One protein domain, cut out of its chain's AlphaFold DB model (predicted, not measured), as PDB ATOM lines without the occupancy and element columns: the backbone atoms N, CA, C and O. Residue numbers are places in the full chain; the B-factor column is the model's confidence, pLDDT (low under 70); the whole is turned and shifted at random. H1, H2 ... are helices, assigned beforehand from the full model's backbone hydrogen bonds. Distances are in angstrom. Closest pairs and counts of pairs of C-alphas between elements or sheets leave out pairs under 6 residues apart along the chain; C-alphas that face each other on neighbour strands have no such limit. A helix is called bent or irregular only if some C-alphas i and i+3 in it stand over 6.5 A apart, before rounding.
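AT A GLANCE: This is residues 93 to 310 of the 364 residues of the protein "Elongation of very long chain fatty acids protein" of Ephemera danica (UniProt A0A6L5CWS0). Two loose groups of three helices spread like an open fan from a corner where the end of H3 meets the start of H4. H3 packs with H1 and H2 on one side of that corner; on the other, H4 packs with H6, which in turn packs with the long H7, whose last residues, 299 to 310, stick out. The printed part has 218 residues with seven named helices, H1 to H7 in order, and no named strand: an all-helix domain. It is loose, with a radius of gyration of the C-alphas of 23.2 A, and spans 70 by 53 by 33 A.

HOW THE PARTS SIT: The longest helix, H7, residues 273 to 310, touches H6, residues 243 to 265, at a shallow tilt of 24 degrees, opposite ways, as a helical hairpin; the closest C-alphas are those of Phe 258 and Ala 283, 6.1 A apart. H6 also touches H4, residues 210 to 231, at a shallow tilt of 7 degrees, opposite ways, closest at the C-alphas of Phe 212 and Val 257, 6.6 A. H4 and H7 are apart. H5, residues 234 to 237, touches H4 only at the corner, the C-alphas of Ala 230 and Gln 237 being closest at 5.4 A. H3, residues 177 to 205, and H4 only just touch, only at the corner, with 3 pairs of C-alphas within 8 A, closest at Phe 203 and Ser 210, 7.0 A; the tilt is steep, 61 degrees. H2, residues 134 to 160, forms a helical hairpin with H3 at a shallow tilt of 21 degrees; the closest C-alphas are those of Ser 158 and Met 182, 5.3 A. H1, residues 103 to 125, touches residues 197 to 205 of H3, the same way at a shallow tilt of 19 degrees, closest at the C-alphas of Val 117 and Phe 201, 6.1 A. Every O i to N i+4 pair is within hydrogen-bond range in H2 and H4, against 17 of 19 in H1, 21 of 25 in H3, 16 of 19 in H6 and 32 of 34 in H7; H5 is too short for such a pair.

IN THESE COORDINATES: H7 measures 54.1 A and ends at C-alpha 310, (88.588, 109.032, 201.928). H3 measures 42.7 A, H2 36.8 A, H6 35.0 A, H1 31.1 A, H4 30.5 A and H5 5.2 A. H1 begins at C-alpha 103, (106.497, 160.100, 157.758), and has a kink of 32 degrees near residue 116; it is only just irregular, C-alphas 118 and 121 being 6.6 A apart. H4 has a kink of 27 degrees near residue 218.

THE WHOLE: The C-alphas farthest apart, those of Asp 96 and Arg 310, are 74.8 A apart. The printed part has no cut. The link from H2 to H3, residues 161 to 176, is long. Mean pLDDT of the printed part is 74.5; 73 residues are under 70, among them 203 to 217, 227 to 239 and 260 to 280.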
ATOM      1  N   ARG A  93      93.982 168.541 159.872       84.75
ATOM      2  CA  ARG A  93      93.937 168.999 161.273       84.75
ATOM      3  C   ARG A  93      95.207 168.674 162.055       84.75
ATOM      4  O   ARG A  93      95.530 169.358 163.023       84.75
ATOM      5  N   VAL A  94      95.925 167.627 161.644       85.75
ATOM      6  CA  VAL A  94      97.109 167.127 162.360       85.75
ATOM      7  C   VAL A  94      98.425 167.501 161.683       85.75
ATOM      8  O   VAL A  94      99.478 167.199 162.231       85.75
ATOM      9  N   ASN A  95      98.402 168.158 160.518       81.75
ATOM     10  CA  ASN A  95      99.603 168.405 159.706       81.75
ATOM     11  C   ASN A  95     100.697 169.197 160.439       81.75
ATOM     12  O   ASN A  95     101.884 168.919 160.256       81.75
ATOM     13  N   ASP A  96     100.300 170.140 161.294       85.81
ATOM     14  CA  ASP A  96     101.221 170.988 162.059       85.81
ATOM     15  C   ASP A  96     101.701 170.333 163.363       85.81
ATOM     16  O   ASP A  96     102.520 170.894 164.095       85.81
ATOM     17  N   TRP A  97     101.202 169.137 163.686       86.81
ATOM     18  CA  TRP A  97     101.579 168.442 164.909       86.81
ATOM     19  C   TRP A  97     102.949 167.783 164.771       86.81
ATOM     20  O   TRP A  97     103.416 167.415 163.688       86.81
ATOM     21  N   TRP A  98     103.618 167.613 165.910       86.00
ATOM     22  CA  TRP A  98     104.968 167.067 165.941       86.00
ATOM     23  C   TRP A  98     105.007 165.670 165.296       86.00
ATOM     24  O   TRP A  98     104.225 164.784 165.652       86.00
ATOM     25  N   LEU A  99     105.923 165.502 164.332       83.00
ATOM     26  CA  LEU A  99     106.112 164.314 163.481       83.00
ATOM     27  C   LEU A  99     104.942 163.943 162.541       83.00
ATOM     28  O   LEU A  99     104.958 162.844 161.992       83.00
ATOM     29  N   MET A 100     103.956 164.819 162.325       82.56
ATOM     30  CA  MET A 100     102.828 164.553 161.411       82.56
ATOM     31  C   MET A 100     102.991 165.173 160.014       82.56
ATOM     32  O   MET A 100     102.330 164.736 159.075       82.56
ATOM     33  N   SER A 101     103.916 166.122 159.839       79.12
ATOM     34  CA  SER A 101     104.153 166.808 158.556       79.12
ATOM     35  C   SER A 101     104.636 165.884 157.429       79.12
ATOM     36  O   SER A 101     104.415 166.140 156.248       79.12
ATOM     37  N   SER A 102     105.324 164.799 157.777       77.12
ATOM     38  CA  SER A 102     105.851 163.797 156.853       77.12
ATOM     39  C   SER A 102     106.131 162.518 157.647       77.12
ATOM     40  O   SER A 102     106.431 162.611 158.836       77.12
ATOM     41  N   PRO A 103     106.110 161.316 157.047       77.69
ATOM     42  CA  PRO A 103     106.497 160.100 157.758       77.69
ATOM     43  C   PRO A 103     108.022 159.977 157.859       77.69
ATOM     44  O   PRO A 103     108.525 159.140 158.603       77.69
ATOM     45  N   LEU A 104     108.780 160.774 157.094       79.38
ATOM     46  CA  LEU A 104     110.236 160.670 157.020       79.38
ATOM     47  C   LEU A 104     110.924 160.919 158.372       79.38
ATOM     48  O   LEU A 104     111.788 160.115 158.722       79.38
ATOM     49  N   PRO A 105     110.557 161.948 159.163       84.06
ATOM     50  CA  PRO A 105     111.076 162.125 160.517       84.06
ATOM     51  C   PRO A 105     110.833 160.902 161.409       84.06
ATOM     52  O   PRO A 105     111.756 160.435 162.068       84.06
ATOM     53  N   THR A 106     109.631 160.323 161.376       81.81
ATOM     54  CA  THR A 106     109.292 159.112 162.140       81.81
ATOM     55  C   THR A 106     110.121 157.914 161.699       81.81
ATOM     56  O   THR A 106     110.692 157.214 162.531       81.81
ATOM     57  N   MET A 107     110.253 157.713 160.387       80.75
ATOM     58  CA  MET A 107     111.089 156.656 159.822       80.75
ATOM     59  C   MET A 107     112.552 156.822 160.232       80.75
ATOM     60  O   MET A 107     113.194 155.838 160.591       80.75
ATOM     61  N   LEU A 108     113.070 158.052 160.242       86.56
ATOM     62  CA  LEU A 108     114.420 158.337 160.713       86.56
ATOM     63  C   LEU A 108     114.571 157.998 162.199       86.56
ATOM     64  O   LEU A 108     115.511 157.292 162.548       86.56
ATOM     65  N   VAL A 109     113.630 158.410 163.058       86.94
ATOM     66  CA  VAL A 109     113.652 158.060 164.490       86.94
ATOM     67  C   VAL A 109     113.630 156.544 164.687       86.94
ATOM     68  O   VAL A 109     114.424 156.029 165.470       86.94
ATOM     69  N   CYS A 110     112.792 155.809 163.951       84.06
ATOM     70  CA  CYS A 110     112.746 154.347 164.022       84.06
ATOM     71  C   CYS A 110     114.056 153.695 163.548       84.06
ATOM     72  O   CYS A 110     114.545 152.766 164.192       84.06
ATOM     73  N   LEU A 111     114.649 154.172 162.451       86.19
ATOM     74  CA  LEU A 111     115.920 153.653 161.937       86.19
ATOM     75  C   LEU A 111     117.079 153.949 162.893       86.19
ATOM     76  O   LEU A 111     117.885 153.061 163.177       86.19
ATOM     77  N   THR A 112     117.138 155.165 163.435       86.75
ATOM     78  CA  THR A 112     118.119 155.559 164.451       86.75
ATOM     79  C   THR A 112     117.934 154.747 165.727       86.75
ATOM     80  O   THR A 112     118.917 154.248 166.268       86.75
ATOM     81  N   TYR A 113     116.694 154.539 166.176       85.25
ATOM     82  CA  TYR A 113     116.381 153.653 167.293       85.25
ATOM     83  C   TYR A 113     116.943 152.255 167.048       85.25
ATOM     84  O   TYR A 113     117.774 151.799 167.828       85.25
ATOM     85  N   VAL A 114     116.577 151.614 165.932       82.38
ATOM     86  CA  VAL A 114     117.061 150.273 165.572       82.38
ATOM     87  C   VAL A 114     118.585 150.229 165.556       82.38
ATOM     88  O   VAL A 114     119.166 149.318 166.143       82.38
ATOM     89  N   PHE A 115     119.241 151.218 164.948       87.00
ATOM     90  CA  PHE A 115     120.697 151.322 164.951       87.00
ATOM     91  C   PHE A 115     121.268 151.382 166.373       87.00
ATOM     92  O   PHE A 115     122.223 150.663 166.680       87.00
ATOM     93  N   ILE A 116     120.673 152.178 167.266       84.75
ATOM     94  CA  ILE A 116     121.160 152.275 168.639       84.75
ATOM     95  C   ILE A 116     120.928 150.966 169.398       84.75
ATOM     96  O   ILE A 116     121.878 150.440 169.961       84.75
ATOM     97  N   VAL A 117     119.733 150.378 169.401       81.81
ATOM     98  CA  VAL A 117     119.498 149.138 170.173       81.81
ATOM     99  C   VAL A 117     120.171 147.899 169.572       81.81
ATOM    100  O   VAL A 117     120.506 146.979 170.315       81.81
ATOM    101  N   LYS A 118     120.393 147.837 168.254       75.81
ATOM    102  CA  LYS A 118     120.998 146.656 167.606       75.81
ATOM    103  C   LYS A 118     122.507 146.744 167.434       75.81
ATOM    104  O   LYS A 118     123.156 145.705 167.457       75.81
ATOM    105  N   VAL A 119     123.053 147.943 167.233       80.75
ATOM    106  CA  VAL A 119     124.467 148.124 166.879       80.75
ATOM    107  C   VAL A 119     125.189 148.921 167.952       80.75
ATOM    108  O   VAL A 119     126.082 148.387 168.607       80.75
ATOM    109  N   ALA A 120     124.807 150.183 168.163       85.25
ATOM    110  CA  ALA A 120     125.586 151.080 169.016       85.25
ATOM    111  C   ALA A 120     125.530 150.682 170.499       85.25
ATOM    112  O   ALA A 120     126.554 150.666 171.169       85.25
ATOM    113  N   GLY A 121     124.353 150.319 170.999       82.94
ATOM    114  CA  GLY A 121     124.100 149.923 172.379       82.94
ATOM    115  C   GLY A 121     124.814 148.624 172.756       82.94
ATOM    116  O   GLY A 121     125.595 148.648 173.700       82.94
ATOM    117  N   PRO A 122     124.652 147.512 172.011       77.19
ATOM    118  CA  PRO A 122     125.396 146.283 172.283       77.19
ATOM    119  C   PRO A 122     126.914 146.471 172.173       77.19
ATOM    120  O   PRO A 122     127.637 146.013 173.050       77.19
ATOM    121  N   LYS A 123     127.397 147.222 171.170       81.31
ATOM    122  CA  LYS A 123     128.825 147.555 171.021       81.31
ATOM    123  C   LYS A 123     129.353 148.413 172.176       81.31
ATOM    124  O   LYS A 123     130.476 148.232 172.629       81.31
ATOM    125  N   PHE A 124     128.547 149.347 172.678       82.69
ATOM    126  CA  PHE A 124     128.886 150.157 173.849       82.69
ATOM    127  C   PHE A 124     128.932 149.324 175.140       82.69
ATOM    128  O   PHE A 124     129.751 149.592 176.022       82.69
ATOM    129  N   MET A 125     128.078 148.303 175.236       74.75
ATOM    130  CA  MET A 125     127.984 147.399 176.384       74.75
ATOM    131  C   MET A 125     128.957 146.210 176.323       74.75
ATOM    132  O   MET A 125     129.126 145.535 177.330       74.75
ATOM    133  N   GLU A 126     129.635 145.973 175.197       77.50
ATOM    134  CA  GLU A 126     130.543 144.829 174.984       77.50
ATOM    135  C   GLU A 126     131.668 144.748 176.030       77.50
ATOM    136  O   GLU A 126     131.997 143.670 176.512       77.50
ATOM    137  N   ASN A 127     132.201 145.903 176.444       79.50
ATOM    138  CA  ASN A 127     133.294 146.007 177.418       79.50
ATOM    139  C   ASN A 127     132.848 146.600 178.765       79.50
ATOM    140  O   ASN A 127     133.681 147.060 179.552       79.50
ATOM    141  N   ARG A 128     131.537 146.659 179.033       73.00
ATOM    142  CA  ARG A 128     130.985 147.278 180.248       73.00
ATOM    143  C   ARG A 128     130.059 146.319 180.982       73.00
ATOM    144  O   ARG A 128     129.310 145.556 180.383       73.00
ATOM    145  N   LYS A 129     130.078 146.391 182.314       72.44
ATOM    146  CA  LYS A 129     129.093 145.685 183.140       72.44
ATOM    147  C   LYS A 129     127.698 146.301 182.920       72.44
ATOM    148  O   LYS A 129     127.619 147.520 182.746       72.44
ATOM    149  N   PRO A 130     126.615 145.499 182.939       74.81
ATOM    150  CA  PRO A 130     125.243 146.003 182.883       74.81
ATOM    151  C   PRO A 130     124.980 147.084 183.935       74.81
ATOM    152  O   PRO A 130     125.416 146.949 185.079       74.81
ATOM    153  N   PHE A 131     124.253 148.139 183.566       72.19
ATOM    154  CA  PHE A 131     123.918 149.212 184.503       72.19
ATOM    155  C   PHE A 131     122.804 148.794 185.476       72.19
ATOM    156  O   PHE A 131     121.784 148.225 185.078       72.19
ATOM    157  N   GLU A 132     122.952 149.152 186.755       69.44
ATOM    158  CA  GLU A 132     121.929 148.948 187.787       69.44
ATOM    159  C   GLU A 132     120.893 150.084 187.779       69.44
ATOM    160  O   GLU A 132     120.906 150.996 188.599       69.44
ATOM    161  N   LEU A 133     119.956 150.035 186.833       70.75
ATOM    162  CA  LEU A 133     118.957 151.095 186.624       70.75
ATOM    163  C   LEU A 133     117.643 150.873 187.398       70.75
ATOM    164  O   LEU A 133     116.596 151.378 187.003       70.75
ATOM    165  N   LYS A 134     117.660 150.115 188.503       61.22
ATOM    166  CA  LYS A 134     116.440 149.660 189.205       61.22
ATOM    167  C   LYS A 134     115.483 150.805 189.561       61.22
ATOM    168  O   LYS A 134     114.295 150.708 189.273       61.22
ATOM    169  N   GLN A 135     115.997 151.888 190.143       66.62
ATOM    170  CA  GLN A 135     115.181 153.042 190.539       66.62
ATOM    171  C   GLN A 135     114.596 153.773 189.322       66.62
ATOM    172  O   GLN A 135     113.433 154.165 189.335       66.62
ATOM    173  N   VAL A 136     115.380 153.892 188.247       78.06
ATOM    174  CA  VAL A 136     114.949 154.504 186.982       78.06
ATOM    175  C   VAL A 136     113.828 153.682 186.348       78.06
ATOM    176  O   VAL A 136     112.822 154.248 185.941       78.06
ATOM    177  N   LEU A 137     113.950 152.351 186.336       69.62
ATOM    178  CA  LEU A 137     112.918 151.458 185.805       69.62
ATOM    179  C   LEU A 137     111.630 151.501 186.635       69.62
ATOM    180  O   LEU A 137     110.550 151.401 186.062       69.62
ATOM    181  N   ILE A 138     111.708 151.643 187.963       68.19
ATOM    182  CA  ILE A 138     110.511 151.765 188.813       68.19
ATOM    183  C   ILE A 138     109.732 153.031 188.447       68.19
ATOM    184  O   ILE A 138     108.535 152.948 188.172       68.19
ATOM    185  N   TRP A 139     110.405 154.181 188.374       80.12
ATOM    186  CA  TRP A 139     109.760 155.444 188.003       80.12
ATOM    187  C   TRP A 139     109.287 155.464 186.555       80.12
ATOM    188  O   TRP A 139     108.192 155.946 186.284       80.12
ATOM    189  N   TYR A 140     110.066 154.891 185.639       80.75
ATOM    190  CA  TYR A 140     109.676 154.739 184.242       80.75
ATOM    191  C   TYR A 140     108.403 153.892 184.103       80.75
ATOM    192  O   TYR A 140     107.450 154.325 183.462       80.75
ATOM    193  N   ASN A 141     108.339 152.727 184.755       76.00
ATOM    194  CA  ASN A 141     107.151 151.873 184.716       76.00
ATOM    195  C   ASN A 141     105.944 152.540 185.397       76.00
ATOM    196  O   ASN A 141     104.824 152.422 184.907       76.00
ATOM    197  N   ALA A 142     106.155 153.274 186.495       77.88
ATOM    198  CA  ALA A 142     105.097 154.049 187.144       77.88
ATOM    199  C   ALA A 142     104.559 155.161 186.227       77.88
ATOM    200  O   ALA A 142     103.344 155.328 186.107       77.88
ATOM    201  N   PHE A 143     105.451 155.869 185.529       89.62
ATOM    202  CA  PHE A 143     105.086 156.844 184.505       89.62
ATOM    203  C   PHE A 143     104.303 156.190 183.360       89.62
ATOM    204  O   PHE A 143     103.252 156.700 182.988       89.62
ATOM    205  N   GLN A 144     104.749 155.037 182.855       84.19
ATOM    206  CA  GLN A 144     104.057 154.299 181.791       84.19
ATOM    207  C   GLN A 144     102.631 153.902 182.188       84.19
ATOM    208  O   GLN A 144     101.697 154.075 181.401       84.19
ATOM    209  N   VAL A 145     102.436 153.422 183.420       79.81
ATOM    210  CA  VAL A 145     101.102 153.096 183.947       79.81
ATOM    211  C   VAL A 145     100.234 154.348 184.058       79.81
ATOM    212  O   VAL A 145      99.089 154.333 183.602       79.81
ATOM    213  N   ALA A 146     100.764 155.441 184.615       87.44
ATOM    214  CA  ALA A 146     100.024 156.696 184.749       87.44
ATOM    215  C   ALA A 146      99.630 157.275 183.380       87.44
ATOM    216  O   ALA A 146      98.469 157.628 183.163       87.44
ATOM    217  N   PHE A 147     100.568 157.300 182.433       87.81
ATOM    218  CA  PHE A 147     100.362 157.827 181.090       87.81
ATOM    219  C   PHE A 147      99.371 156.977 180.282       87.81
ATOM    220  O   PHE A 147      98.460 157.516 179.657       87.81
ATOM    221  N   SER A 148      99.465 155.646 180.373       83.81
ATOM    222  CA  SER A 148      98.511 154.726 179.736       83.81
ATOM    223  C   SER A 148      97.107 154.842 180.331       83.81
ATOM    224  O   SER A 148      96.116 154.777 179.607       83.81
ATOM    225  N   THR A 149      97.010 155.048 181.648       85.69
ATOM    226  CA  THR A 149      95.725 155.258 182.331       85.69
ATOM    227  C   THR A 149      95.077 156.568 181.887       85.69
ATOM    228  O   THR A 149      93.878 156.598 181.611       85.69
ATOM    229  N   TRP A 150      95.868 157.634 181.752       91.62
ATOM    230  CA  TRP A 150      95.393 158.912 181.225       91.62
ATOM    231  C   TRP A 150      94.931 158.804 179.761       91.62
ATOM    232  O   TRP A 150      93.837 159.258 179.437       91.62
ATOM    233  N   LEU A 151      95.688 158.118 178.895       88.81
ATOM    234  CA  LEU A 151      95.281 157.850 177.507       88.81
ATOM    235  C   LEU A 151      93.975 157.056 177.418       88.81
ATOM    236  O   LEU A 151      93.118 157.347 176.583       88.81
ATOM    237  N   PHE A 152      93.809 156.056 178.286       85.56
ATOM    238  CA  PHE A 152      92.581 155.274 178.358       85.56
ATOM    239  C   PHE A 152      91.387 156.149 178.758       85.56
ATOM    240  O   PHE A 152      90.338 156.079 178.119       85.56
ATOM    241  N   TYR A 153      91.563 157.023 179.752       89.44
ATOM    242  CA  TYR A 153      90.552 158.005 180.142       89.44
ATOM    243  C   TYR A 153      90.192 158.961 178.990       89.44
ATOM    244  O   TYR A 153      89.010 159.133 178.694       89.44
ATOM    245  N   GLU A 154      91.185 159.521 178.292       87.94
ATOM    246  CA  GLU A 154      90.952 160.407 177.144       87.94
ATOM    247  C   GLU A 154      90.192 159.701 176.012       87.94
ATOM    248  O   GLU A 154      89.254 160.271 175.454       87.94
ATOM    249  N   CYS A 155      90.519 158.438 175.715       82.88
ATOM    250  CA  CYS A 155      89.805 157.636 174.719       82.88
ATOM    251  C   CYS A 155      88.341 157.381 175.116       82.88
ATOM    252  O   CYS A 155      87.435 157.512 174.287       82.88
ATOM    253  N   LEU A 156      88.095 157.059 176.392       84.38
ATOM    254  CA  LEU A 156      86.744 156.847 176.904       84.38
ATOM    255  C   LEU A 156      85.896 158.112 176.776       84.38
ATOM    256  O   LEU A 156      84.824 158.072 176.170       84.38
ATOM    257  N   VAL A 157      86.385 159.242 177.286       86.44
ATOM    258  CA  VAL A 157      85.631 160.505 177.282       86.44
ATOM    259  C   VAL A 157      85.450 161.062 175.866       86.44
ATOM    260  O   VAL A 157      84.419 161.662 175.578       86.44
ATOM    261  N   SER A 158      86.399 160.825 174.958       81.50
ATOM    262  CA  SER A 158      86.317 161.322 173.576       81.50
ATOM    263  C   SER A 158      85.313 160.570 172.694       81.50
ATOM    264  O   SER A 158      85.030 161.022 171.588       81.50
ATOM    265  N   GLY A 159      84.763 159.432 173.133       78.00
ATOM    266  CA  GLY A 159      83.766 158.720 172.328       78.00
ATOM    267  C   GLY A 159      83.057 157.575 173.040       78.00
ATOM    268  O   GLY A 159      81.827 157.507 173.055       78.00
ATOM    269  N   TRP A 160      83.815 156.671 173.658       72.12
ATOM    270  CA  TRP A 160      83.297 155.389 174.158       72.12
ATOM    271  C   TRP A 160      82.429 155.495 175.425       72.12
ATOM    272  O   TRP A 160      81.738 154.539 175.769       72.12
ATOM    273  N   TRP A 161      82.397 156.657 176.084       77.81
ATOM    274  CA  TRP A 161      81.556 156.955 177.251       77.81
ATOM    275  C   TRP A 161      80.209 157.605 176.879       77.81
ATOM    276  O   TRP A 161      79.738 158.527 177.541       77.81
ATOM    277  N   GLY A 162      79.572 157.119 175.810       65.88
ATOM    278  CA  GLY A 162      78.183 157.470 175.474       65.88
ATOM    279  C   GLY A 162      77.968 158.194 174.145       65.88
ATOM    280  O   GLY A 162      76.818 158.427 173.784       65.88
ATOM    281  N   HIS A 163      79.025 158.506 173.390       67.88
ATOM    282  CA  HIS A 163      78.898 159.154 172.078       67.88
ATOM    283  C   HIS A 163      79.030 158.172 170.907       67.88
ATOM    284  O   HIS A 163      78.487 158.426 169.834       67.88
ATOM    285  N   TYR A 164      79.755 157.062 171.087       74.75
ATOM    286  CA  TYR A 164      80.079 156.112 170.021       74.75
ATOM    287  C   TYR A 164      79.297 154.803 170.150       74.75
ATOM    288  O   TYR A 164      79.120 154.256 171.239       74.75
ATOM    289  N   SER A 165      78.876 154.261 169.007       72.94
ATOM    290  CA  SER A 165      78.331 152.904 168.937       72.94
ATOM    291  C   SER A 165      79.458 151.876 169.034       72.94
ATOM    292  O   SER A 165      80.427 151.947 168.282       72.94
ATOM    293  N   LEU A 166      79.305 150.851 169.882       68.12
ATOM    294  CA  LEU A 166      80.275 149.749 170.024       68.12
ATOM    295  C   LEU A 166      80.410 148.862 168.767       68.12
ATOM    296  O   LEU A 166      81.143 147.875 168.790       68.12
ATOM    297  N   ARG A 167      79.669 149.157 167.688       61.81
ATOM    298  CA  ARG A 167      79.674 148.385 166.436       61.81
ATOM    299  C   ARG A 167      80.516 149.041 165.348       61.81
ATOM    300  O   ARG A 167      81.553 148.515 164.972       61.81
ATOM    301  N   CYS A 168      80.029 150.150 164.801       61.03
ATOM    302  CA  CYS A 168      80.665 150.855 163.700       61.03
ATOM    303  C   CYS A 168      80.496 152.350 163.943       61.03
ATOM    304  O   CYS A 168      79.366 152.839 163.959       61.03
ATOM    305  N   GLN A 169      81.612 153.043 164.148       68.94
ATOM    306  CA  GLN A 169      81.659 154.492 164.253       68.94
ATOM    307  C   GLN A 169      82.638 155.014 163.193       68.94
ATOM    308  O   GLN A 169      83.824 154.677 163.263       68.94
ATOM    309  N   PRO A 170      82.173 155.793 162.200       74.38
ATOM    310  CA  PRO A 170      83.063 156.418 161.232       74.38
ATOM    311  C   PRO A 170      83.906 157.513 161.898       74.38
ATOM    312  O   PRO A 170      83.520 158.080 162.920       74.38
ATOM    313  N   VAL A 171      85.061 157.814 161.303       77.25
ATOM    314  CA  VAL A 171      85.916 158.917 161.754       77.25
ATOM    315  C   VAL A 171      85.213 160.241 161.470       77.25
ATOM    316  O   VAL A 171      84.806 160.501 160.337       77.25
ATOM    317  N   ASP A 172      85.091 161.074 162.498       78.06
ATOM    318  CA  ASP A 172      84.608 162.441 162.359       78.06
ATOM    319  C   ASP A 172      85.774 163.367 161.970       78.06
ATOM    320  O   ASP A 172      86.717 163.585 162.741       78.06
ATOM    321  N   TYR A 173      85.717 163.888 160.743       80.81
ATOM    322  CA  TYR A 173      86.698 164.824 160.187       80.81
ATOM    323  C   TYR A 173      86.360 166.300 160.457       80.81
ATOM    324  O   TYR A 173      87.058 167.180 159.962       80.81
ATOM    325  N   SER A 174      85.310 166.590 161.230       84.94
ATOM    326  CA  SER A 174      84.955 167.961 161.613       84.94
ATOM    327  C   SER A 174      85.908 168.553 162.658       84.94
ATOM    328  O   SER A 174      86.541 167.833 163.428       84.94
ATOM    329  N   ASP A 175      85.953 169.881 162.757       85.88
ATOM    330  CA  ASP A 175      86.692 170.597 163.809       85.88
ATOM    331  C   ASP A 175      85.890 170.716 165.119       85.88
ATOM    332  O   ASP A 175      86.067 171.647 165.906       85.88
ATOM    333  N   SER A 176      84.961 169.785 165.369       88.06
ATOM    334  CA  SER A 176      84.200 169.770 166.615       88.06
ATOM    335  C   SER A 176      85.132 169.510 167.811       88.06
ATOM    336  O   SER A 176      86.116 168.774 167.688       88.06
ATOM    337  N   PRO A 177      84.842 170.062 169.006       88.06
ATOM    338  CA  PRO A 177      85.712 169.889 170.172       88.06
ATOM    339  C   PRO A 177      85.889 168.413 170.563       88.06
ATOM    340  O   PRO A 177      86.938 168.037 171.078       88.06
ATOM    341  N   LEU A 178      84.895 167.563 170.282       85.38
ATOM    342  CA  LEU A 178      84.968 166.122 170.521       85.38
ATOM    343  C   LEU A 178      85.859 165.412 169.488       85.38
ATOM    344  O   LEU A 178      86.708 164.604 169.868       85.38
ATOM    345  N   ALA A 179      85.719 165.749 168.199       84.06
ATOM    346  CA  ALA A 179      86.547 165.191 167.131       84.06
ATOM    347  C   ALA A 179      88.020 165.615 167.268       84.06
ATOM    348  O   ALA A 179      88.917 164.781 167.125       84.06
ATOM    349  N   MET A 180      88.278 166.871 167.646       88.88
ATOM    350  CA  MET A 180      89.629 167.359 167.934       88.88
ATOM    351  C   MET A 180      90.235 166.696 169.172       88.88
ATOM    352  O   MET A 180      91.413 166.340 169.156       88.88
ATOM    353  N   ARG A 181      89.445 166.450 170.226       89.31
ATOM    354  CA  ARG A 181      89.910 165.703 171.405       89.31
ATOM    355  C   ARG A 181      90.287 164.261 171.054       89.31
ATOM    356  O   ARG A 181      91.346 163.799 171.475       89.31
ATOM    357  N   MET A 182      89.482 163.591 170.225       85.25
ATOM    358  CA  MET A 182      89.804 162.263 169.692       85.25
ATOM    359  C   MET A 182      91.100 162.291 168.872       85.25
ATOM    360  O   MET A 182      91.983 161.467 169.107       85.25
ATOM    361  N   ALA A 183      91.259 163.264 167.968       87.00
ATOM    362  CA  ALA A 183      92.482 163.428 167.185       87.00
ATOM    363  C   ALA A 183      93.710 163.634 168.093       87.00
ATOM    364  O   ALA A 183      94.716 162.939 167.928       87.00
ATOM    365  N   HIS A 184      93.616 164.502 169.108       89.69
ATOM    366  CA  HIS A 184      94.681 164.708 170.096       89.69
ATOM    367  C   HIS A 184      94.988 163.429 170.883       89.69
ATOM    368  O   HIS A 184      96.157 163.110 171.088       89.69
ATOM    369  N   GLY A 185      93.965 162.666 171.276       88.19
ATOM    370  CA  GLY A 185      94.126 161.358 171.910       88.19
ATOM    371  C   GLY A 185      94.865 160.360 171.014       88.19
ATOM    372  O   GLY A 185      95.797 159.694 171.470       88.19
ATOM    373  N   CYS A 186      94.527 160.303 169.722       85.81
ATOM    374  CA  CYS A 186      95.234 159.482 168.737       85.81
ATOM    375  C   CYS A 186      96.702 159.902 168.579       85.81
ATOM    376  O   CYS A 186      97.581 159.041 168.496       85.81
ATOM    377  N   TRP A 187      96.988 161.204 168.582       89.69
ATOM    378  CA  TRP A 187      98.361 161.702 168.511       89.69
ATOM    379  C   TRP A 187      99.158 161.423 169.790       89.69
ATOM    380  O   TRP A 187     100.306 160.990 169.705       89.69
ATOM    381  N   TRP A 188      98.560 161.569 170.974       90.69
ATOM    382  CA  TRP A 188      99.215 161.208 172.235       90.69
ATOM    383  C   TRP A 188      99.446 159.698 172.368       90.69
ATOM    384  O   TRP A 188     100.472 159.280 172.908       90.69
ATOM    385  N   TYR A 189      98.549 158.872 171.826       86.25
ATOM    386  CA  TYR A 189      98.772 157.430 171.701       86.25
ATOM    387  C   TYR A 189      99.932 157.120 170.745       86.25
ATOM    388  O   TYR A 189     100.792 156.297 171.047       86.25
ATOM    389  N   TYR A 190     100.016 157.817 169.613       86.44
ATOM    390  CA  TYR A 190     101.183 157.733 168.738       86.44
ATOM    391  C   TYR A 190     102.473 158.153 169.465       86.44
ATOM    392  O   TYR A 190     103.484 157.454 169.380       86.44
ATOM    393  N   PHE A 191     102.433 159.233 170.249       89.12
ATOM    394  CA  PHE A 191     103.559 159.677 171.069       89.12
ATOM    395  C   PHE A 191     103.971 158.624 172.115       89.12
ATOM    396  O   PHE A 191     105.166 158.395 172.326       89.12
ATOM    397  N   SER A 192     103.006 157.917 172.717       86.00
ATOM    398  CA  SER A 192     103.270 156.846 173.692       86.00
ATOM    399  C   SER A 192     104.183 155.761 173.130       86.00
ATOM    400  O   SER A 192     105.042 155.255 173.853       86.00
ATOM    401  N   LYS A 193     104.095 155.474 171.827       84.44
ATOM    402  CA  LYS A 193     104.955 154.482 171.168       84.44
ATOM    403  C   LYS A 193     106.431 154.849 171.188       84.44
ATOM    404  O   LYS A 193     107.268 153.960 171.319       84.44
ATOM    405  N   PHE A 194     106.769 156.136 171.174       86.56
ATOM    406  CA  PHE A 194     108.157 156.559 171.374       86.56
ATOM    407  C   PHE A 194     108.611 156.367 172.816       86.56
ATOM    408  O   PHE A 194     109.770 156.031 173.051       86.56
ATOM    409  N   THR A 195     107.714 156.539 173.790       86.31
ATOM    410  CA  THR A 195     108.049 156.299 175.200       86.31
ATOM    411  C   THR A 195     108.297 154.812 175.482       86.31
ATOM    412  O   THR A 195     109.181 154.488 176.272       86.31
ATOM    413  N   GLU A 196     107.601 153.914 174.776       82.31
ATOM    414  CA  GLU A 196     107.803 152.455 174.818       82.31
ATOM    415  C   GLU A 196     109.145 152.034 174.183       82.31
ATOM    416  O   GLU A 196     109.743 151.039 174.585       82.31
ATOM    417  N   PHE A 197     109.708 152.805 173.239       82.56
ATOM    418  CA  PHE A 197     111.047 152.504 172.706       82.56
ATOM    419  C   PHE A 197     112.130 152.514 173.798       82.56
ATOM    420  O   PHE A 197     113.092 151.740 173.715       82.56
ATOM    421  N   PHE A 198     111.955 153.313 174.857       82.94
ATOM    422  CA  PHE A 198     112.863 153.350 176.009       82.94
ATOM    423  C   PHE A 198     112.969 152.022 176.763       82.94
ATOM    424  O   PHE A 198     114.052 151.736 177.275       82.94
ATOM    425  N   ASP A 199     111.954 151.152 176.730       73.75
ATOM    426  CA  ASP A 199     112.042 149.803 177.305       73.75
ATOM    427  C   ASP A 199     113.233 149.026 176.743       73.75
ATOM    428  O   ASP A 199     114.047 148.459 177.475       73.75
ATOM    429  N   THR A 200     113.384 149.040 175.419       74.06
ATOM    430  CA  THR A 200     114.443 148.275 174.755       74.06
ATOM    431  C   THR A 200     115.803 148.932 174.936       74.06
ATOM    432  O   THR A 200     116.799 148.219 175.057       74.06
ATOM    433  N   PHE A 201     115.867 150.263 175.035       79.19
ATOM    434  CA  PHE A 201     117.096 150.947 175.442       79.19
ATOM    435  C   PHE A 201     117.540 150.486 176.833       79.19
ATOM    436  O   PHE A 201     118.692 150.082 177.003       79.19
ATOM    437  N   PHE A 202     116.625 150.457 177.804       74.12
ATOM    438  CA  PHE A 202     116.915 149.940 179.138       74.12
ATOM    439  C   PHE A 202     117.272 148.447 179.115       74.12
ATOM    440  O   PHE A 202     118.159 148.033 179.860       74.12
ATOM    441  N   PHE A 203     116.677 147.637 178.234       67.56
ATOM    442  CA  PHE A 203     117.056 146.227 178.066       67.56
ATOM    443  C   PHE A 203     118.455 146.037 177.476       67.56
ATOM    444  O   PHE A 203     119.188 145.160 177.936       67.56
ATOM    445  N   VAL A 204     118.843 146.860 176.503       69.50
ATOM    446  CA  VAL A 204     120.178 146.814 175.891       69.50
ATOM    447  C   VAL A 204     121.245 147.277 176.875       69.50
ATOM    448  O   VAL A 204     122.256 146.596 177.030       69.50
ATOM    449  N   LEU A 205     120.985 148.348 177.628       68.50
ATOM    450  CA  LEU A 205     121.866 148.811 178.708       68.50
ATOM    451  C   LEU A 205     121.947 147.820 179.886       68.50
ATOM    452  O   LEU A 205     122.900 147.851 180.664       68.50
ATOM    453  N   ARG A 206     120.965 146.917 180.006       64.69
ATOM    454  CA  ARG A 206     120.939 145.822 180.988       64.69
ATOM    455  C   ARG A 206     121.498 144.497 180.438       64.69
ATOM    456  O   ARG A 206     121.627 143.542 181.199       64.69
ATOM    457  N   GLY A 207     121.853 144.438 179.149       57.75
ATOM    458  CA  GLY A 207     122.654 143.365 178.550       57.75
ATOM    459  C   GLY A 207     121.988 141.990 178.391       57.75
ATOM    460  O   GLY A 207     122.705 140.993 178.406       57.75
ATOM    461  N   HIS A 208     120.657 141.877 178.235       47.84
ATOM    462  CA  HIS A 208     120.005 140.560 178.065       47.84
ATOM    463  C   HIS A 208     118.881 140.534 176.998       47.84
ATOM    464  O   HIS A 208     117.998 141.387 176.980       47.84
ATOM    465  N   SER A 209     118.938 139.519 176.122       49.88
ATOM    466  CA  SER A 209     118.083 139.143 174.969       49.88
ATOM    467  C   SER A 209     116.590 139.568 174.974       49.88
ATOM    468  O   SER A 209     115.771 139.098 175.762       49.88
ATOM    469  N   SER A 210     116.192 140.394 173.996       56.25
ATOM    470  CA  SER A 210     114.881 141.075 173.920       56.25
ATOM    471  C   SER A 210     113.647 140.209 173.598       56.25
ATOM    472  O   SER A 210     112.529 140.646 173.856       56.25
ATOM    473  N   PHE A 211     113.793 138.983 173.082       52.94
ATOM    474  CA  PHE A 211     112.643 138.081 172.861       52.94
ATOM    475  C   PHE A 211     112.057 137.571 174.186       52.94
ATOM    476  O   PHE A 211     110.842 137.491 174.363       52.94
ATOM    477  N   PHE A 212     112.936 137.317 175.157       55.72
ATOM    478  CA  PHE A 212     112.552 137.004 176.527       55.72
ATOM    479  C   PHE A 212     111.837 138.188 177.187       55.72
ATOM    480  O   PHE A 212     110.834 137.987 177.859       55.72
ATOM    481  N   GLY A 213     112.310 139.418 176.945       56.69
ATOM    482  CA  GLY A 213     111.700 140.643 177.470       56.69
ATOM    483  C   GLY A 213     110.229 140.791 177.080       56.69
ATOM    484  O   GLY A 213     109.397 140.928 177.965       56.69
ATOM    485  N   LEU A 214     109.903 140.676 175.788       58.00
ATOM    486  CA  LEU A 214     108.540 140.856 175.264       58.00
ATOM    487  C   LEU A 214     107.560 139.775 175.737       58.00
ATOM    488  O   LEU A 214     106.431 140.068 176.128       58.00
ATOM    489  N   LEU A 215     107.984 138.509 175.708       61.91
ATOM    490  CA  LEU A 215     107.111 137.407 176.106       61.91
ATOM    491  C   LEU A 215     106.901 137.420 177.628       61.91
ATOM    492  O   LEU A 215     105.786 137.230 178.100       61.91
ATOM    493  N   ASN A 216     107.942 137.759 178.391       62.56
ATOM    494  CA  ASN A 216     107.854 137.906 179.837       62.56
ATOM    495  C   ASN A 216     107.015 139.118 180.272       62.56
ATOM    496  O   ASN A 216     106.231 138.987 181.207       62.56
ATOM    497  N   THR A 217     107.127 140.277 179.610       60.22
ATOM    498  CA  THR A 217     106.299 141.455 179.934       60.22
ATOM    499  C   THR A 217     104.823 141.200 179.641       60.22
ATOM    500  O   THR A 217     103.981 141.539 180.469       60.22
ATOM    501  N   PHE A 218     104.499 140.510 178.544       71.75
ATOM    502  CA  PHE A 218     103.128 140.105 178.218       71.75
ATOM    503  C   PHE A 218     102.508 139.189 179.287       71.75
ATOM    504  O   PHE A 218     101.411 139.455 179.782       71.75
ATOM    505  N   VAL A 219     103.227 138.146 179.717       72.06
ATOM    506  CA  VAL A 219     102.750 137.261 180.794       72.06
ATOM    507  C   VAL A 219     102.679 137.995 182.136       72.06
ATOM    508  O   VAL A 219     101.751 137.776 182.918       72.06
ATOM    509  N   HIS A 220     103.615 138.908 182.398       65.56
ATOM    510  CA  HIS A 220     103.630 139.725 183.608       65.56
ATOM    511  C   HIS A 220     102.432 140.677 183.688       65.56
ATOM    512  O   HIS A 220     101.850 140.782 184.763       65.56
ATOM    513  N   ILE A 221     102.003 141.308 182.591       70.88
ATOM    514  CA  ILE A 221     100.795 142.155 182.577       70.88
ATOM    515  C   ILE A 221      99.569 141.350 183.038       70.88
ATOM    516  O   ILE A 221      98.810 141.804 183.893       70.88
ATOM    517  N   ILE A 222      99.418 140.117 182.548       74.50
ATOM    518  CA  ILE A 222      98.291 139.244 182.904       74.50
ATOM    519  C   ILE A 222      98.408 138.755 184.361       74.50
ATOM    520  O   ILE A 222      97.422 138.746 185.102       74.50
ATOM    521  N   MET A 223      99.611 138.384 184.808       73.12
ATOM    522  CA  MET A 223      99.850 137.919 186.179       73.12
ATOM    523  C   MET A 223      99.641 139.034 187.215       73.12
ATOM    524  O   MET A 223      98.977 138.820 188.230       73.12
ATOM    525  N   TYR A 224     100.176 140.231 186.969       66.00
ATOM    526  CA  TYR A 224      99.999 141.369 187.869       66.00
ATOM    527  C   TYR A 224      98.575 141.923 187.813       66.00
ATOM    528  O   TYR A 224      98.051 142.300 188.858       66.00
ATOM    529  N   GLY A 225      97.901 141.871 186.659       70.06
ATOM    530  CA  GLY A 225      96.465 142.147 186.561       70.06
ATOM    531  C   GLY A 225      95.630 141.202 187.433       70.06
ATOM    532  O   GLY A 225      94.752 141.647 188.170       70.06
ATOM    533  N   TYR A 226      95.960 139.907 187.448       74.81
ATOM    534  CA  TYR A 226      95.341 138.953 188.372       74.81
ATOM    535  C   TYR A 226      95.602 139.313 189.843       74.81
ATOM    536  O   TYR A 226      94.680 139.257 190.657       74.81
ATOM    537  N   TYR A 227      96.831 139.699 190.201       65.25
ATOM    538  CA  TYR A 227      97.151 140.084 191.579       65.25
ATOM    539  C   TYR A 227      96.494 141.393 192.012       65.25
ATOM    540  O   TYR A 227      96.072 141.491 193.162       65.25
ATOM    541  N   LEU A 228      96.326 142.351 191.101       63.50
ATOM    542  CA  LEU A 228      95.574 143.576 191.356       63.50
ATOM    543  C   LEU A 228      94.114 143.250 191.692       63.50
ATOM    544  O   LEU A 228      93.615 143.671 192.730       63.50
ATOM    545  N   VAL A 229      93.456 142.412 190.885       66.44
ATOM    546  CA  VAL A 229      92.072 141.980 191.144       66.44
ATOM    547  C   VAL A 229      91.967 141.124 192.415       66.44
ATOM    548  O   VAL A 229      90.972 141.206 193.135       66.44
ATOM    549  N   ALA A 230      93.002 140.349 192.753       59.31
ATOM    550  CA  ALA A 230      93.063 139.590 194.005       59.31
ATOM    551  C   ALA A 230      93.213 140.480 195.251       59.31
ATOM    552  O   ALA A 230      92.742 140.100 196.328       59.31
ATOM    553  N   ALA A 231      93.855 141.641 195.104       59.25
ATOM    554  CA  ALA A 231      94.080 142.609 196.174       59.25
ATOM    555  C   ALA A 231      92.859 143.508 196.456       59.25
ATOM    556  O   ALA A 231      92.764 144.053 197.550       59.25
ATOM    557  N   LEU A 232      91.881 143.596 195.540       66.81
ATOM    558  CA  LEU A 232      90.628 144.368 195.696       66.81
ATOM    559  C   LEU A 232      89.616 143.759 196.704       66.81
ATOM    560  O   LEU A 232      88.453 144.164 196.765       66.81
ATOM    561  N   GLY A 233      90.057 142.804 197.525       59.56
ATOM    562  CA  GLY A 233      89.303 142.242 198.646       59.56
ATOM    563  C   GLY A 233      88.573 140.920 198.349       59.56
ATOM    564  O   GLY A 233      88.451 140.491 197.197       59.56
ATOM    565  N   PRO A 234      88.061 140.246 199.397       62.16
ATOM    566  CA  PRO A 234      87.556 138.867 199.327       62.16
ATOM    567  C   PRO A 234      86.326 138.687 198.421       62.16
ATOM    568  O   PRO A 234      86.068 137.588 197.936       62.16
ATOM    569  N   GLN A 235      85.603 139.768 198.127       66.06
ATOM    570  CA  GLN A 235      84.448 139.777 197.227       66.06
ATOM    571  C   GLN A 235      84.809 139.531 195.747       66.06
ATOM    572  O   GLN A 235      84.068 138.835 195.050       66.06
ATOM    573  N   TYR A 236      85.970 140.009 195.273       60.41
ATOM    574  CA  TYR A 236      86.428 139.809 193.885       60.41
ATOM    575  C   TYR A 236      87.267 138.536 193.698       60.41
ATOM    576  O   TYR A 236      87.348 138.004 192.589       60.41
ATOM    577  N   GLN A 237      87.810 137.968 194.781       57.59
ATOM    578  CA  GLN A 237      88.574 136.713 194.738       57.59
ATOM    579  C   GLN A 237      87.738 135.511 194.264       57.59
ATOM    580  O   GLN A 237      88.283 134.572 193.682       57.59
ATOM    581  N   LYS A 238      86.409 135.563 194.422       67.00
ATOM    582  CA  LYS A 238      85.465 134.571 193.877       67.00
ATOM    583  C   LYS A 238      85.590 134.395 192.357       67.00
ATOM    584  O   LYS A 238      85.428 133.283 191.860       67.00
ATOM    585  N   PHE A 239      85.878 135.465 191.616       68.12
ATOM    586  CA  PHE A 239      85.961 135.421 190.151       68.12
ATOM    587  C   PHE A 239      87.340 134.965 189.640       68.12
ATOM    588  O   PHE A 239      87.532 134.796 188.439       68.12
ATOM    589  N   LEU A 240      88.294 134.677 190.532       72.06
ATOM    590  CA  LEU A 240      89.669 134.283 190.201       72.06
ATOM    591  C   LEU A 240      89.869 132.761 190.041       72.06
ATOM    592  O   LEU A 240      90.941 132.218 190.312       72.06
ATOM    593  N   TRP A 241      88.852 132.049 189.553       73.69
ATOM    594  CA  TRP A 241      88.859 130.584 189.392       73.69
ATOM    595  C   TRP A 241      89.883 130.073 188.360       73.69
ATOM    596  O   TRP A 241      90.365 128.942 188.451       73.69
ATOM    597  N   TRP A 242      90.292 130.927 187.422       71.94
ATOM    598  CA  TRP A 242      91.271 130.642 186.371       71.94
ATOM    599  C   TRP A 242      92.755 130.728 186.779       71.94
ATOM    600  O   TRP A 242      93.631 130.625 185.920       71.94
ATOM    601  N   LYS A 243      93.077 130.825 188.079       67.88
ATOM    602  CA  LYS A 243      94.469 130.868 188.590       67.88
ATOM    603  C   LYS A 243      95.384 129.779 188.000       67.88
ATOM    604  O   LYS A 243      96.566 130.011 187.771       67.88
ATOM    605  N   LYS A 244      94.840 128.586 187.728       68.75
ATOM    606  CA  LYS A 244      95.589 127.452 187.156       68.75
ATOM    607  C   LYS A 244      96.058 127.704 185.716       68.75
ATOM    608  O   LYS A 244      97.127 127.226 185.343       68.75
ATOM    609  N   TYR A 245      95.292 128.465 184.931       78.06
ATOM    610  CA  TYR A 245      95.637 128.810 183.550       78.06
ATOM    611  C   TYR A 245      96.749 129.859 183.484       78.06
ATOM    612  O   TYR A 245      97.556 129.818 182.563       78.06
ATOM    613  N   LEU A 246      96.878 130.718 184.501       72.69
ATOM    614  CA  LEU A 246      98.001 131.658 184.607       72.69
ATOM    615  C   LEU A 246      99.337 130.939 184.791       72.69
ATOM    616  O   LEU A 246     100.296 131.230 184.082       72.69
ATOM    617  N   THR A 247      99.394 129.949 185.688       71.56
ATOM    618  CA  THR A 247     100.612 129.140 185.865       71.56
ATOM    619  C   THR A 247     100.905 128.284 184.625       71.56
ATOM    620  O   THR A 247     102.064 128.086 184.281       71.56
ATOM    621  N   ALA A 248      99.880 127.816 183.904       76.62
ATOM    622  CA  ALA A 248     100.074 127.113 182.633       76.62
ATOM    623  C   ALA A 248     100.633 128.035 181.530       76.62
ATOM    624  O   ALA A 248     101.530 127.632 180.796       76.62
ATOM    625  N   LEU A 249     100.165 129.283 181.455       76.06
ATOM    626  CA  LEU A 249     100.639 130.284 180.496       76.06
ATOM    627  C   LEU A 249     102.112 130.662 180.747       76.06
ATOM    628  O   LEU A 249     102.888 130.765 179.799       76.06
ATOM    629  N   GLN A 250     102.530 130.742 182.017       68.50
ATOM    630  CA  GLN A 250     103.942 130.891 182.405       68.50
ATOM    631  C   GLN A 250     104.802 129.693 181.964       68.50
ATOM    632  O   GLN A 250     105.910 129.875 181.467       68.50
ATOM    633  N   MET A 251     104.293 128.461 182.075       68.69
ATOM    634  CA  MET A 251     105.011 127.265 181.610       68.69
ATOM    635  C   MET A 251     105.159 127.217 180.086       68.69
ATOM    636  O   MET A 251     106.226 126.866 179.584       68.69
ATOM    637  N   VAL A 252     104.121 127.613 179.343       79.88
ATOM    638  CA  VAL A 252     104.166 127.696 177.874       79.88
ATOM    639  C   VAL A 252     105.161 128.765 177.410       79.88
ATOM    640  O   VAL A 252     105.919 128.510 176.476       79.88
ATOM    641  N   GLN A 253     105.248 129.911 178.102       69.75
ATOM    642  CA  GLN A 253     106.295 130.914 177.860       69.75
ATOM    643  C   GLN A 253     107.696 130.290 177.920       69.75
ATOM    644  O   GLN A 253     108.496 130.510 177.009       69.75
ATOM    645  N   PHE A 254     108.001 129.507 178.959       70.12
ATOM    646  CA  PHE A 254     109.331 128.905 179.113       70.12
ATOM    647  C   PHE A 254     109.655 127.901 178.002       70.12
ATOM    648  O   PHE A 254     110.786 127.880 177.520       70.12
ATOM    649  N   VAL A 255     108.668 127.132 177.535       78.25
ATOM    650  CA  VAL A 255     108.844 126.198 176.409       78.25
ATOM    651  C   VAL A 255     109.088 126.946 175.091       78.25
ATOM    652  O   VAL A 255     110.011 126.599 174.356       78.25
ATOM    653  N   CYS A 256     108.336 128.012 174.806       72.62
ATOM    654  CA  CYS A 256     108.546 128.827 173.603       72.62
ATOM    655  C   CYS A 256     109.912 129.534 173.611       72.62
ATOM    656  O   CYS A 256     110.583 129.596 172.581       72.62
ATOM    657  N   VAL A 257     110.351 130.030 174.774       69.19
ATOM    658  CA  VAL A 257     111.689 130.619 174.950       69.19
ATOM    659  C   VAL A 257     112.779 129.563 174.763       69.19
ATOM    660  O   VAL A 257     113.785 129.848 174.118       69.19
ATOM    661  N   PHE A 258     112.574 128.343 175.262       72.00
ATOM    662  CA  PHE A 258     113.506 127.233 175.072       72.00
ATOM    663  C   PHE A 258     113.659 126.853 173.592       72.00
ATOM    664  O   PHE A 258     114.784 126.771 173.106       72.00
ATOM    665  N   ILE A 259     112.557 126.714 172.848       72.75
ATOM    666  CA  ILE A 259     112.586 126.421 171.401       72.75
ATOM    667  C   ILE A 259     113.260 127.566 170.625       72.75
ATOM    668  O   ILE A 259     114.105 127.322 169.763       72.75
ATOM    669  N   HIS A 260     112.949 128.820 170.968       66.44
ATOM    670  CA  HIS A 260     113.568 129.993 170.348       66.44
ATOM    671  C   HIS A 260     115.069 130.115 170.658       66.44
ATOM    672  O   HIS A 260     115.828 130.616 169.831       66.44
ATOM    673  N   ALA A 261     115.517 129.674 171.835       63.56
ATOM    674  CA  ALA A 261     116.936 129.612 172.173       63.56
ATOM    675  C   ALA A 261     117.633 128.439 171.462       63.56
ATOM    676  O   ALA A 261     118.759 128.582 170.999       63.56
ATOM    677  N   PHE A 262     116.952 127.301 171.325       68.19
ATOM    678  CA  PHE A 262     117.483 126.102 170.681       68.19
ATOM    679  C   PHE A 262     117.679 126.275 169.168       68.19
ATOM    680  O   PHE A 262     118.670 125.796 168.627       68.19
ATOM    681  N   GLN A 263     116.815 127.029 168.476       59.94
ATOM    682  CA  GLN A 263     116.981 127.293 167.034       59.94
ATOM    683  C   GLN A 263     118.294 128.042 166.697       59.94
ATOM    684  O   GLN A 263     118.804 127.925 165.582       59.94
ATOM    685  N   LEU A 264     118.870 128.782 167.659       58.44
ATOM    686  CA  LEU A 264     120.159 129.474 167.508       58.44
ATOM    687  C   LEU A 264     121.350 128.502 167.447       58.44
ATOM    688  O   LEU A 264     122.424 128.910 167.022       58.44
ATOM    689  N   LEU A 265     121.177 127.232 167.845       60.53
ATOM    690  CA  LEU A 265     122.194 126.184 167.674       60.53
ATOM    691  C   LEU A 265     122.251 125.641 166.240       60.53
ATOM    692  O   LEU A 265     123.297 125.146 165.836       60.53
ATOM    693  N   PHE A 266     121.152 125.739 165.481       63.09
ATOM    694  CA  PHE A 266     121.026 125.172 164.128       63.09
ATOM    695  C   PHE A 266     121.058 126.218 163.010       63.09
ATOM    696  O   PHE A 266     121.108 125.859 161.839       63.09
ATOM    697  N   THR A 267     121.028 127.506 163.354       56.50
ATOM    698  CA  THR A 267     121.156 128.603 162.389       56.50
ATOM    699  C   THR A 267     122.552 129.198 162.538       56.50
ATOM    700  O   THR A 267     122.890 129.646 163.634       56.50
ATOM    701  N   ASP A 268     123.363 129.227 161.474       49.25
ATOM    702  CA  ASP A 268     124.707 129.825 161.497       49.25
ATOM    703  C   ASP A 268     124.627 131.353 161.626       49.25
ATOM    704  O   ASP A 268     124.742 132.119 160.671       49.25
ATOM    705  N   CYS A 269     124.392 131.807 162.851       54.69
ATOM    706  CA  CYS A 269     124.453 133.199 163.243       54.69
ATOM    707  C   CYS A 269     125.779 133.424 163.976       54.69
ATOM    708  O   CYS A 269     126.177 132.605 164.806       54.69
ATOM    709  N   ASN A 270     126.462 134.539 163.697       51.34
ATOM    710  CA  ASN A 270     127.716 134.924 164.356       51.34
ATOM    711  C   ASN A 270     127.451 135.410 165.799       51.34
ATOM    712  O   ASN A 270     127.654 136.575 166.137       51.34
ATOM    713  N   TYR A 271     126.879 134.527 166.618       54.50
ATOM    714  CA  TYR A 271     126.514 134.722 168.015       54.50
ATOM    715  C   TYR A 271     127.350 133.759 168.876       54.50
ATOM    716  O   TYR A 271     127.528 132.600 168.485       54.50
ATOM    717  N   PRO A 272     127.883 134.188 170.035       56.81
ATOM    718  CA  PRO A 272     128.773 133.357 170.841       56.81
ATOM    719  C   PRO A 272     128.074 132.068 171.306       56.81
ATOM    720  O   PRO A 272     127.197 132.082 172.171       56.81
ATOM    721  N   ARG A 273     128.492 130.927 170.742       57.72
ATOM    722  CA  ARG A 273     127.859 129.607 170.935       57.72
ATOM    723  C   ARG A 273     127.853 129.150 172.401       57.72
ATOM    724  O   ARG A 273     126.895 128.519 172.835       57.72
ATOM    725  N   ALA A 274     128.864 129.532 173.185       64.12
ATOM    726  CA  ALA A 274     128.933 129.249 174.622       64.12
ATOM    727  C   ALA A 274     127.742 129.843 175.403       64.12
ATOM    728  O   ALA A 274     127.219 129.216 176.321       64.12
ATOM    729  N   PHE A 275     127.266 131.024 174.996       56.97
ATOM    730  CA  PHE A 275     126.147 131.707 175.644       56.97
ATOM    731  C   PHE A 275     124.806 131.015 175.347       56.97
ATOM    732  O   PHE A 275     123.931 130.952 176.207       56.97
ATOM    733  N   VAL A 276     124.662 130.424 174.156       63.50
ATOM    734  CA  VAL A 276     123.471 129.652 173.759       63.50
ATOM    735  C   VAL A 276     123.350 128.364 174.578       63.50
ATOM    736  O   VAL A 276     122.275 128.065 175.097       63.50
ATOM    737  N   TRP A 277     124.460 127.644 174.763       67.38
ATOM    738  CA  TRP A 277     124.504 126.445 175.608       67.38
ATOM    739  C   TRP A 277     124.189 126.752 177.076       67.38
ATOM    740  O   TRP A 277     123.405 126.037 177.702       67.38
ATOM    741  N   TRP A 278     124.729 127.855 177.602       69.69
ATOM    742  CA  TRP A 278     124.444 128.314 178.961       69.69
ATOM    743  C   TRP A 278     122.955 128.644 179.173       69.69
ATOM    744  O   TRP A 278     122.334 128.158 180.122       69.69
ATOM    745  N   ILE A 279     122.350 129.417 178.262       65.06
ATOM    746  CA  ILE A 279     120.915 129.754 178.307       65.06
ATOM    747  C   ILE A 279     120.048 128.491 178.202       65.06
ATOM    748  O   ILE A 279     119.072 128.352 178.945       65.06
ATOM    749  N   GLY A 280     120.413 127.558 177.317       68.88
ATOM    750  CA  GLY A 280     119.714 126.285 177.152       68.88
ATOM    751  C   GLY A 280     119.681 125.460 178.442       68.88
ATOM    752  O   GLY A 280     118.612 125.000 178.846       68.88
ATOM    753  N   MET A 281     120.815 125.342 179.141       74.62
ATOM    754  CA  MET A 281     120.908 124.607 180.411       74.62
ATOM    755  C   MET A 281     120.023 125.223 181.510       74.62
ATOM    756  O   MET A 281     119.304 124.506 182.212       74.62
ATOM    757  N   HIS A 282     120.012 126.554 181.631       67.25
ATOM    758  CA  HIS A 282     119.170 127.251 182.609       67.25
ATOM    759  C   HIS A 282     117.669 127.091 182.329       67.25
ATOM    760  O   HIS A 282     116.886 126.908 183.263       67.25
ATOM    761  N   ALA A 283     117.256 127.127 181.061       67.31
ATOM    762  CA  ALA A 283     115.857 126.934 180.683       67.31
ATOM    763  C   ALA A 283     115.346 125.526 181.047       67.31
ATOM    764  O   ALA A 283     114.234 125.392 181.563       67.31
ATOM    765  N   VAL A 284     116.177 124.492 180.868       78.25
ATOM    766  CA  VAL A 284     115.859 123.114 181.284       78.25
ATOM    767  C   VAL A 284     115.710 123.018 182.805       78.25
ATOM    768  O   VAL A 284     114.722 122.469 183.293       78.25
ATOM    769  N   MET A 285     116.637 123.605 183.568       78.88
ATOM    770  CA  MET A 285     116.569 123.633 185.035       78.88
ATOM    771  C   MET A 285     115.280 124.304 185.544       78.88
ATOM    772  O   MET A 285     114.579 123.739 186.388       78.88
ATOM    773  N   PHE A 286     114.932 125.484 185.015       66.75
ATOM    774  CA  PHE A 286     113.707 126.186 185.411       66.75
ATOM    775  C   PHE A 286     112.443 125.411 185.033       66.75
ATOM    776  O   PHE A 286     111.515 125.341 185.841       66.75
ATOM    777  N   TYR A 287     112.410 124.771 183.862       78.38
ATOM    778  CA  TYR A 287     111.286 123.921 183.474       78.38
ATOM    779  C   TYR A 287     111.028 122.809 184.501       78.38
ATOM    780  O   TYR A 287     109.886 122.622 184.926       78.38
ATOM    781  N   PHE A 288     112.074 122.115 184.962       80.88
ATOM    782  CA  PHE A 288     111.925 121.056 185.963       80.88
ATOM    783  C   PHE A 288     111.456 121.580 187.320       80.88
ATOM    784  O   PHE A 288     110.556 120.985 187.915       80.88
ATOM    785  N   LEU A 289     111.995 122.711 187.781       73.50
ATOM    786  CA  LEU A 289     111.599 123.315 189.054       73.50
ATOM    787  C   LEU A 289     110.123 123.732 189.053       73.50
ATOM    788  O   LEU A 289     109.389 123.444 190.000       73.50
ATOM    789  N   PHE A 290     109.649 124.358 187.975       66.06
ATOM    790  CA  PHE A 290     108.242 124.744 187.883       66.06
ATOM    791  C   PHE A 290     107.312 123.560 187.593       66.06
ATOM    792  O   PHE A 290     106.174 123.551 188.070       66.06
ATOM    793  N   ALA A 291     107.772 122.536 186.868       76.44
ATOM    794  CA  ALA A 291     107.020 121.296 186.700       76.44
ATOM    795  C   ALA A 291     106.844 120.563 188.040       76.44
ATOM    796  O   ALA A 291     105.752 120.054 188.318       76.44
ATOM    797  N   ASP A 292     107.879 120.542 188.881       78.69
ATOM    798  CA  ASP A 292     107.808 119.999 190.237       78.69
ATOM    799  C   ASP A 292     106.885 120.841 191.131       78.69
ATOM    800  O   ASP A 292     105.955 120.299 191.733       78.69
ATOM    801  N   PHE A 293     107.022 122.171 191.119       74.38
ATOM    802  CA  PHE A 293     106.096 123.067 191.815       74.38
ATOM    803  C   PHE A 293     104.644 122.846 191.377       74.38
ATOM    804  O   PHE A 293     103.763 122.716 192.223       74.38
ATOM    805  N   TYR A 294     104.364 122.748 190.075       73.56
ATOM    806  CA  TYR A 294     103.010 122.524 189.566       73.56
ATOM    807  C   TYR A 294     102.440 121.185 190.052       73.56
ATOM    808  O   TYR A 294     101.295 121.110 190.518       73.56
ATOM    809  N   LYS A 295     103.247 120.119 189.987       75.56
ATOM    810  CA  LYS A 295     102.869 118.797 190.502       75.56
ATOM    811  C   LYS A 295     102.608 118.855 192.005       75.56
ATOM    812  O   LYS A 295     101.577 118.354 192.446       75.56
ATOM    813  N   ASN A 296     103.465 119.507 192.781       71.69
ATOM    814  CA  ASN A 296     103.354 119.556 194.236       71.69
ATOM    815  C   ASN A 296     102.221 120.480 194.721       71.69
ATOM    816  O   ASN A 296     101.421 120.082 195.570       71.69
ATOM    817  N   ALA A 297     102.086 121.671 194.141       70.50
ATOM    818  CA  ALA A 297     101.085 122.660 194.529       70.50
ATOM    819  C   ALA A 297      99.661 122.269 194.108       70.50
ATOM    820  O   ALA A 297      98.712 122.537 194.851       70.50
ATOM    821  N   TYR A 298      99.499 121.629 192.942       71.00
ATOM    822  CA  TYR A 298      98.175 121.368 192.370       71.00
ATOM    823  C   TYR A 298      97.798 119.887 192.311       71.00
ATOM    824  O   TYR A 298      96.680 119.557 192.697       71.00
ATOM    825  N   LYS A 299      98.690 118.983 191.879       72.31
ATOM    826  CA  LYS A 299      98.352 117.547 191.762       72.31
ATOM    827  C   LYS A 299      98.475 116.812 193.098       72.31
ATOM    828  O   LYS A 299      97.542 116.126 193.501       72.31
ATOM    829  N   LYS A 300      99.574 117.008 193.829       71.81
ATOM    830  CA  LYS A 300      99.839 116.355 195.122       71.81
ATOM    831  C   LYS A 300      98.929 116.888 196.226       71.81
ATOM    832  O   LYS A 300      98.440 116.104 197.031       71.81
ATOM    833  N   LYS A 301      98.631 118.195 196.237       69.81
ATOM    834  CA  LYS A 301      97.636 118.774 197.156       69.81
ATOM    835  C   LYS A 301      96.219 118.261 196.875       69.81
ATOM    836  O   LYS A 301      95.504 117.955 197.822       69.81
ATOM    837  N   ALA A 302      95.829 118.130 195.603       73.75
ATOM    838  CA  ALA A 302      94.537 117.546 195.239       73.75
ATOM    839  C   ALA A 302      94.450 116.061 195.629       73.75
ATOM    840  O   ALA A 302      93.461 115.659 196.233       73.75
ATOM    841  N   ALA A 303      95.506 115.283 195.373       76.19
ATOM    842  CA  ALA A 303      95.580 113.871 195.746       76.19
ATOM    843  C   ALA A 303      95.542 113.663 197.270       76.19
ATOM    844  O   ALA A 303      94.769 112.845 197.752       76.19
ATOM    845  N   ARG A 304      96.298 114.456 198.045       78.81
ATOM    846  CA  ARG A 304      96.285 114.400 199.518       78.81
ATOM    847  C   ARG A 304      94.937 114.793 200.109       78.81
ATOM    848  O   ARG A 304      94.517 114.189 201.086       78.81
ATOM    849  N   LYS A 305      94.265 115.794 199.526       79.25
ATOM    850  CA  LYS A 305      92.915 116.174 199.950       79.25
ATOM    851  C   LYS A 305      91.931 115.027 199.695       79.25
ATOM    852  O   LYS A 305      91.220 114.646 200.610       79.25
ATOM    853  N   ALA A 306      91.965 114.430 198.502       81.81
ATOM    854  CA  ALA A 306      91.113 113.293 198.158       81.81
ATOM    855  C   ALA A 306      91.374 112.058 199.043       81.81
ATOM    856  O   ALA A 306      90.442 111.356 199.416       81.81
ATOM    857  N   GLU A 307      92.633 111.799 199.405       85.81
ATOM    858  CA  GLU A 307      92.997 110.684 200.283       85.81
ATOM    859  C   GLU A 307      92.600 110.924 201.748       85.81
ATOM    860  O   GLU A 307      92.108 110.005 202.400       85.81
ATOM    861  N   ALA A 308      92.765 112.147 202.260       82.69
ATOM    862  CA  ALA A 308      92.321 112.510 203.607       82.69
ATOM    863  C   ALA A 308      90.791 112.460 203.734       82.69
ATOM    864  O   ALA A 308      90.274 111.933 204.719       82.69
ATOM    865  N   ASP A 309      90.077 112.946 202.712       82.62
ATOM    866  CA  ASP A 309      88.618 112.866 202.647       82.62
ATOM    867  C   ASP A 309      88.150 111.394 202.615       82.62
ATOM    868  O   ASP A 309      87.148 111.076 203.244       82.62
ATOM    869  N   ARG A 310      88.895 110.478 201.965       87.44
ATOM    870  CA  ARG A 310      88.588 109.032 201.928       87.44
ATOM    871  C   ARG A 310      88.796 108.336 203.280       87.44
ATOM    872  O   ARG A 310      87.894 107.652 203.749       87.44
TER     873      ARG A 310